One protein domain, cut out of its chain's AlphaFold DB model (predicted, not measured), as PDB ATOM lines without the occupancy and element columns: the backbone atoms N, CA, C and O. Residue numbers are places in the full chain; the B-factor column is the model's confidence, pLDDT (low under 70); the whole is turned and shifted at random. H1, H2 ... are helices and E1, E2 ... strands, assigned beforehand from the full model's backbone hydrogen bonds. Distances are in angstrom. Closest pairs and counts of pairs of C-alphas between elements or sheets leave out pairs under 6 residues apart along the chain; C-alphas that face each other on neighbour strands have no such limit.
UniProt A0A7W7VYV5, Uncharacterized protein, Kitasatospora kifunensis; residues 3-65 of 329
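This is residues 3 to 65 of the 329 residues of an uncharacterized protein of Kitasatospora kifunensis (UniProt A0A7W7VYV5). With little regular structure, this is a long arm, residues 3 to 14, sticking out from a body of loop, one small hairpin, E1 and E2, and one helix, H1. The printed part has 63 residues, 22 of them in named elements, in the order E1, E2, H1; the class is mixed, helices and strands, and the sheet is antiparallel. The whole is loose, with a radius of gyration of the C-alphas of 15.1 A, and spans 50 by 30 by 21 A.

E1, residues 38 to 41, and E2, residues 44 to 47, form an antiparallel hairpin at 147 degrees. N 39 and O 46 are within hydrogen-bond range at 2.9 A. A tight link joins E2 to H1, residues 50 to 63. The closest C-alphas of E1 and H1, those of Thr 39 and His 52, are 7.7 A apart. In H1, 9 of 10 O i to N i+4 pairs are within hydrogen-bond range.

C-alpha 3 is at (121.234, 118.738, 163.712). E1 measures 9.8 A, E2 10.2 A. H1, 20.4 A, ends at C-alpha 63 (158.548, 126.997, 178.553).

The C-alphas farthest apart, of Gly 5 and Asn 65, are 50.3 A apart. The printed part has no cut. Residue 19 and residues 62 to 65 have pLDDT under 70.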
ATOM      1  N   HIS A   3     121.243 118.390 165.129       70.56
ATOM      2  CA  HIS A   3     121.234 118.738 163.712       70.56
ATOM      3  C   HIS A   3     120.396 117.685 162.988       70.56
ATOM      4  O   HIS A   3     120.695 116.499 163.087       70.56
ATOM      5  N   GLU A   4     119.301 118.110 162.350       77.62
ATOM      6  CA  GLU A   4     118.381 117.240 161.592       77.62
ATOM      7  C   GLU A   4     117.876 116.001 162.367       77.62
ATOM      8  O   GLU A   4     117.699 114.920 161.814       77.62
ATOM      9  N   GLY A   5     117.641 116.139 163.677       85.81
ATOM     10  CA  GLY A   5     117.144 115.044 164.522       85.81
ATOM     11  C   GLY A   5     118.212 114.044 164.983       85.81
ATOM     12  O   GLY A   5     117.874 113.043 165.615       85.81
ATOM     13  N   VAL A   6     119.497 114.315 164.723       84.25
ATOM     14  CA  VAL A   6     120.626 113.501 165.187       84.25
ATOM     15  C   VAL A   6     121.389 114.231 166.295       84.25
ATOM     16  O   VAL A   6     121.810 115.380 166.142       84.25
ATOM     17  N   LYS A   7     121.614 113.531 167.415       84.88
ATOM     18  CA  LYS A   7     122.422 114.028 168.536       84.88
ATOM     19  C   LYS A   7     123.901 114.013 168.163       84.88
ATOM     20  O   LYS A   7     124.493 112.944 168.028       84.88
ATOM     21  N   VAL A   8     124.518 115.191 168.066       90.75
ATOM     22  CA  VAL A   8     125.955 115.332 167.773       90.75
ATOM     23  C   VAL A   8     126.728 115.803 169.011       90.75
ATOM     24  O   VAL A   8     126.345 116.787 169.659       90.75
ATOM     25  N   LEU A   9     127.844 115.118 169.306       89.31
ATOM     26  CA  LEU A   9     128.864 115.537 170.272       89.31
ATOM     27  C   LEU A   9     129.964 116.314 169.541       89.31
ATOM     28  O   LEU A   9     130.679 115.761 168.709       89.31
ATOM     29  N   VAL A  10     130.113 117.590 169.885       89.25
ATOM     30  CA  VAL A  10     131.212 118.428 169.402       89.25
ATOM     31  C   VAL A  10     132.281 118.455 170.485       89.25
ATOM     32  O   VAL A  10     132.009 118.871 171.609       89.25
ATOM     33  N   VAL A  11     133.484 117.992 170.148       83.81
ATOM     34  CA  VAL A  11     134.655 118.074 171.025       83.81
ATOM     35  C   VAL A  11     135.604 119.105 170.435       83.81
ATOM     36  O   VAL A  11     136.198 118.878 169.383       83.81
ATOM     37  N   THR A  12     135.737 120.238 171.116       82.12
ATOM     38  CA  THR A  12     136.734 121.257 170.788       82.12
ATOM     39  C   THR A  12     138.006 120.945 171.561       82.12
ATOM     40  O   THR A  12     137.963 120.767 172.777       82.12
ATOM     41  N   VAL A  13     139.130 120.853 170.855       79.94
ATOM     42  CA  VAL A  13     140.447 120.633 171.456       79.94
ATOM     43  C   VAL A  13     141.333 121.801 171.063       79.94
ATOM     44  O   VAL A  13     141.571 122.023 169.874       79.94
ATOM     45  N   ASP A  14     141.804 122.540 172.059       70.75
ATOM     46  CA  ASP A  14     142.724 123.651 171.846       70.75
ATOM     47  C   ASP A  14     144.113 123.142 171.423       70.75
ATOM     48  O   ASP A  14     144.531 122.048 171.825       70.75
ATOM     49  N   PRO A  15     144.860 123.915 170.612       76.94
ATOM     50  CA  PRO A  15     146.222 123.556 170.259       76.94
ATOM     51  C   PRO A  15     147.126 123.545 171.507       76.94
ATOM     52  O   PRO A  15     146.952 124.364 172.413       76.94
ATOM     53  N   PRO A  16     148.123 122.648 171.549       74.38
ATOM     54  CA  PRO A  16     149.019 122.525 172.693       74.38
ATOM     55  C   PRO A  16     149.915 123.764 172.862       74.38
ATOM     56  O   PRO A  16     150.469 124.293 171.892       74.38
ATOM     57  N   ARG A  17     150.065 124.218 174.108       70.06
ATOM     58  CA  ARG A  17     150.742 125.458 174.512       70.06
ATOM     59  C   ARG A  17     152.246 125.263 174.696       70.06
ATOM     60  O   ARG A  17     152.744 124.142 174.795       70.06
ATOM     61  N   ALA A  18     152.988 126.373 174.740       72.81
ATOM     62  CA  ALA A  18     154.404 126.366 175.109       72.81
ATOM     63  C   ALA A  18     154.620 125.576 176.412       72.81
ATOM     64  O   ALA A  18     153.943 125.852 177.394       72.81
ATOM     65  N   GLY A  19     155.525 124.589 176.406       69.75
ATOM     66  CA  GLY A  19     155.802 123.745 177.580       69.75
ATOM     67  C   GLY A  19     154.940 122.524 177.798       69.75
ATOM     68  O   GLY A  19     155.346 121.650 178.562       69.75
ATOM     69  N   ASP A  20     153.802 122.413 177.117       76.94
ATOM     70  CA  ASP A  20     152.994 121.206 177.237       76.94
ATOM     71  C   ASP A  20     153.824 119.993 176.788       76.94
ATOM     72  O   ASP A  20     154.501 120.071 175.749       76.94
ATOM     73  N   PRO A  21     153.769 118.869 177.524       82.88
ATOM     74  CA  PRO A  21     154.511 117.673 177.168       82.88
ATOM     75  C   PRO A  21     154.082 117.162 175.790       82.88
ATOM     76  O   PRO A  21     152.939 117.319 175.349       82.88
ATOM     77  N   ILE A  22     155.010 116.509 175.092       90.69
ATOM     78  CA  ILE A  22     154.700 115.854 173.822       90.69
ATOM     79  C   ILE A  22     153.911 114.579 174.134       90.69
ATOM     80  O   ILE A  22     154.449 113.602 174.653       90.69
ATOM     81  N   HIS A  23     152.612 114.594 173.839       91.69
ATOM     82  CA  HIS A  23     151.747 113.440 174.053       91.69
ATOM     83  C   HIS A  23     151.919 112.401 172.941       91.69
ATOM     84  O   HIS A  23     151.752 112.692 171.756       91.69
ATOM     85  N   THR A  24     152.211 111.166 173.343       96.06
ATOM     86  CA  THR A  24     152.358 110.011 172.454       96.06
ATOM     87  C   THR A  24     151.129 109.104 172.509       96.06
ATOM     88  O   THR A  24     150.382 109.070 173.493       96.06
ATOM     89  N   LEU A  25     150.921 108.328 171.447       95.69
ATOM     90  CA  LEU A  25     149.926 107.266 171.402       95.69
ATOM     91  C   LEU A  25     150.234 106.228 172.492       95.69
ATOM     92  O   LEU A  25     151.250 105.546 172.432       95.69
ATOM     93  N   ARG A  26     149.363 106.084 173.495       94.62
ATOM     94  CA  ARG A  26     149.601 105.154 174.620       94.62
ATOM     95  C   ARG A  26     149.140 103.721 174.365       94.62
ATOM     96  O   ARG A  26     149.594 102.805 175.039       94.62
ATOM     97  N   LYS A  27     148.207 103.523 173.433       95.06
ATOM     98  CA  LYS A  27     147.640 102.215 173.084       95.06
ATOM     99  C   LYS A  27     147.777 101.999 171.589       95.06
ATOM    100  O   LYS A  27     147.551 102.934 170.829       95.06
ATOM    101  N   ARG A  28     148.095 100.772 171.179       94.44
ATOM    102  CA  ARG A  28     148.184 100.402 169.763       94.44
ATOM    103  C   ARG A  28     146.901 100.807 169.036       94.44
ATOM    104  O   ARG A  28     145.801 100.510 169.503       94.44
ATOM    105  N   LEU A  29     147.050 101.468 167.892       93.00
ATOM    106  CA  LEU A  29     145.933 101.912 167.065       93.00
ATOM    107  C   LEU A  29     146.168 101.458 165.629       93.00
ATOM    108  O   LEU A  29     146.995 102.030 164.922       93.00
ATOM    109  N   ARG A  30     145.413 100.448 165.182       92.81
ATOM    110  CA  ARG A  30     145.572  99.837 163.851       92.81
ATOM    111  C   ARG A  30     147.033  99.401 163.624       92.81
ATOM    112  O   ARG A  30     147.511  98.496 164.306       92.81
ATOM    113  N   ASN A  31     147.728 100.087 162.715       94.31
ATOM    114  CA  ASN A  31     149.102  99.809 162.295       94.31
ATOM    115  C   ASN A  31     150.142 100.670 163.034       94.31
ATOM    116  O   ASN A  31     151.317 100.614 162.696       94.31
ATOM    117  N   PHE A  32     149.723 101.481 164.008       95.62
ATOM    118  CA  PHE A  32     150.612 102.347 164.776       95.62
ATOM    119  C   PHE A  32     150.879 101.757 166.158       95.62
ATOM    120  O   PHE A  32     149.947 101.471 166.920       95.62
ATOM    121  N   GLU A  33     152.160 101.599 166.474       96.12
ATOM    122  CA  GLU A  33     152.615 101.143 167.783       96.12
ATOM    123  C   GLU A  33     152.518 102.259 168.838       96.12
ATOM    124  O   GLU A  33     152.515 103.450 168.497       96.12
ATOM    125  N   PRO A  34     152.436 101.910 170.134       95.88
ATOM    126  CA  PRO A  34     152.566 102.887 171.206       95.88
ATOM    127  C   PRO A  34     153.862 103.705 171.087       95.88
ATOM    128  O   PRO A  34     154.903 103.185 170.697       95.88
ATOM    129  N   GLY A  35     153.802 104.988 171.438       93.88
ATOM    130  CA  GLY A  35     154.924 105.931 171.348       93.88
ATOM    131  C   GLY A  35     154.867 106.867 170.138       93.88
ATOM    132  O   GLY A  35     155.520 107.906 170.147       93.88
ATOM    133  N   VAL A  36     154.042 106.570 169.131       96.75
ATOM    134  CA  VAL A  36     153.905 107.422 167.938       96.75
ATOM    135  C   VAL A  36     153.218 108.752 168.276       96.75
ATOM    136  O   VAL A  36     152.203 108.781 168.972       96.75
ATOM    137  N   VAL A  37     153.752 109.861 167.756       95.69
ATOM    138  CA  VAL A  37     153.146 111.201 167.850       95.69
ATOM    139  C   VAL A  37     152.393 111.504 166.558       95.69
ATOM    140  O   VAL A  37     152.883 111.219 165.463       95.69
ATOM    141  N   PHE A  38     151.216 112.114 166.675       94.62
ATOM    142  CA  PHE A  38     150.415 112.559 165.536       94.62
ATOM    143  C   PHE A  38     150.283 114.076 165.533       94.62
ATOM    144  O   PHE A  38     150.221 114.705 166.587       94.62
ATOM    145  N   THR A  39     150.187 114.653 164.340       92.50
ATOM    146  CA  THR A  39     149.825 116.057 164.145       92.50
ATOM    147  C   THR A  39     148.583 116.166 163.269       92.50
ATOM    148  O   THR A  39     148.305 115.296 162.435       92.50
ATOM    149  N   ARG A  40     147.813 117.237 163.467       90.62
ATOM    150  CA  ARG A  40     146.636 117.550 162.660       90.62
ATOM    151  C   ARG A  40     147.020 118.600 161.622       90.62
ATOM    152  O   ARG A  40     147.395 119.713 161.968       90.62
ATOM    153  N   LEU A  41     146.896 118.236 160.355       87.88
ATOM    154  CA  LEU A  41     146.942 119.150 159.218       87.88
ATOM    155  C   LEU A  41     145.503 119.470 158.775       87.88
ATOM    156  O   LEU A  41     144.573 118.746 159.158       87.88
ATOM    157  N   PRO A  42     145.278 120.525 157.971       89.62
ATOM    158  CA  PRO A  42     143.956 120.818 157.426       89.62
ATOM    159  C   PRO A  42     143.340 119.574 156.767       89.62
ATOM    160  O   PRO A  42     143.890 119.018 155.821       89.62
ATOM    161  N   GLY A  43     142.229 119.089 157.331       89.56
ATOM    162  CA  GLY A  43     141.499 117.914 156.842       89.56
ATOM    163  C   GLY A  43     142.060 116.534 157.218       89.56
ATOM    164  O   GLY A  43     141.336 115.555 157.062       89.56
ATOM    165  N   GLN A  44     143.276 116.408 157.770       93.19
ATOM    166  CA  GLN A  44     143.900 115.091 157.984       93.19
ATOM    167  C   GLN A  44     144.768 114.986 159.245       93.19
ATOM    168  O   GLN A  44     145.408 115.944 159.668       93.19
ATOM    169  N   THR A  45     144.817 113.791 159.840       93.19
ATOM    170  CA  THR A  45     145.740 113.463 160.941       93.19
ATOM    171  C   THR A  45     146.829 112.552 160.401       93.19
ATOM    172  O   THR A  45     146.521 111.490 159.863       93.19
ATOM    173  N   VAL A  46     148.087 112.958 160.554       94.69
ATOM    174  CA  VAL A  46     149.253 112.221 160.050       94.69
ATOM    175  C   VAL A  46     150.261 111.992 161.171       94.69
ATOM    176  O   VAL A  46     150.271 112.719 162.168       94.69
ATOM    177  N   GLN A  47     151.104 110.973 161.022       96.12
ATOM    178  CA  GLN A  47     152.235 110.772 161.924       96.12
ATOM    179  C   GLN A  47     153.169 111.990 161.859       96.12
ATOM    180  O   GLN A  47     153.412 112.548 160.787       96.12
ATOM    181  N   ALA A  48     153.660 112.430 163.015       95.44
ATOM    182  CA  ALA A  48     154.591 113.545 163.099       95.44
ATOM    183  C   ALA A  48     155.894 113.207 162.353       95.44
ATOM    184  O   ALA A  48     156.453 112.124 162.515       95.44
ATOM    185  N   SER A  49     156.367 114.143 161.530       95.44
ATOM    186  CA  SER A  49     157.662 114.059 160.855       95.44
ATOM    187  C   SER A  49     158.757 114.584 161.793       95.44
ATOM    188  O   SER A  49     158.428 115.274 162.762       95.44
ATOM    189  N   PRO A  50     160.049 114.349 161.504       96.25
ATOM    190  CA  PRO A  50     161.144 114.923 162.290       96.25
ATOM    191  C   PRO A  50     161.022 116.443 162.475       96.25
ATOM    192  O   PRO A  50     161.131 116.932 163.592       96.25
ATOM    193  N   ALA A  51     160.644 117.178 161.423       92.69
ATOM    194  CA  ALA A  51     160.415 118.622 161.507       92.69
ATOM    195  C   ALA A  51     159.273 119.001 162.473       92.69
ATOM    196  O   ALA A  51     159.361 120.004 163.184       92.69
ATOM    197  N   HIS A  52     158.200 118.200 162.534       93.62
ATOM    198  CA  HIS A  52     157.137 118.397 163.523       93.62
ATOM    199  C   HIS A  52     157.638 118.124 164.944       93.62
ATOM    200  O   HIS A  52     157.286 118.867 165.854       93.62
ATOM    201  N   ILE A  53     158.462 117.091 165.136       93.62
ATOM    202  CA  ILE A  53     159.058 116.781 166.440       93.62
ATOM    203  C   ILE A  53     159.983 117.915 166.890       93.62
ATOM    204  O   ILE A  53     159.775 118.438 167.976       93.62
ATOM    205  N   GLU A  54     160.889 118.399 166.040       92.88
ATOM    206  CA  GLU A  54     161.763 119.543 166.349       92.88
ATOM    207  C   GLU A  54     160.975 120.818 166.688       92.88
ATOM    208  O   GLU A  54     161.388 121.623 167.523       92.88
ATOM    209  N   MET A  55     159.839 121.047 166.023       87.25
ATOM    210  CA  MET A  55     158.942 122.159 166.346       87.25
ATOM    211  C   MET A  55     158.315 121.981 167.738       87.25
ATOM    212  O   MET A  55     158.251 122.938 168.512       87.25
ATOM    213  N   LEU A  56     157.862 120.767 168.064       88.19
ATOM    214  CA  LEU A  56     157.296 120.432 169.372       88.19
ATOM    215  C   LEU A  56     158.351 120.491 170.488       88.19
ATOM    216  O   LEU A  56     158.048 120.974 171.574       88.19
ATOM    217  N   GLU A  57     159.586 120.072 170.220       88.50
ATOM    218  CA  GLU A  57     160.722 120.174 171.141       88.50
ATOM    219  C   GLU A  57     161.119 121.627 171.380       88.50
ATOM    220  O   GLU A  57     161.244 122.043 172.530       88.50
ATOM    221  N   ARG A  58     161.229 122.440 170.321       81.88
ATOM    222  CA  ARG A  58     161.433 123.889 170.466       81.88
ATOM    223  C   ARG A  58     160.355 124.497 171.352       81.88
ATOM    224  O   ARG A  58     160.677 125.230 172.277       81.88
ATOM    225  N   ARG A  59     159.087 124.139 171.132       80.25
ATOM    226  CA  ARG A  59     157.966 124.586 171.969       80.25
ATOM    227  C   ARG A  59     158.101 124.131 173.429       80.25
ATOM    228  O   ARG A  59     157.802 124.916 174.332       80.25
ATOM    229  N   LEU A  60     158.500 122.883 173.659       80.81
ATOM    230  CA  LEU A  60     158.715 122.322 174.993       80.81
ATOM    231  C   LEU A  60     159.815 123.100 175.732       80.81
ATOM    232  O   LEU A  60     159.620 123.525 176.869       80.81
ATOM    233  N   LEU A  61     160.928 123.372 175.048       77.25
ATOM    234  CA  LEU A  61     162.067 124.121 175.581       77.25
ATOM    235  C   LEU A  61     161.751 125.605 175.817       77.25
ATOM    236  O   LEU A  61     162.270 126.191 176.764       77.25
ATOM    237  N   THR A  62     160.860 126.213 175.027       65.38
ATOM    238  CA  THR A  62     160.433 127.611 175.220       65.38
ATOM    239  C   THR A  62     159.803 127.857 176.600       65.38
ATOM    240  O   THR A  62     159.928 128.955 177.138       65.38
ATOM    241  N   SER A  63     159.170 126.855 177.223       57.69
ATOM    242  CA  SER A  63     158.548 126.997 178.553       57.69
ATOM    243  C   SER A  63     159.515 126.881 179.725       57.69
ATOM    244  O   SER A  63     159.265 127.491 180.768       57.69
ATOM    245  N   ALA A  64     160.654 126.202 179.552       55.75
ATOM    246  CA  ALA A  64     161.660 126.094 180.610       55.75
ATOM    247  C   ALA A  64     162.157 127.475 181.087       55.75
ATOM    248  O   ALA A  64     162.604 127.612 182.222       55.75
ATOM    249  N   ASN A  65     161.993 128.511 180.250       59.94
ATOM    250  CA  ASN A  65     162.432 129.878 180.510       59.94
ATOM    251  C   ASN A  65     161.303 130.923 180.555       59.94
ATOM    252  O   ASN A  65     161.613 132.107 180.494       59.94
TER     253      ASN A  65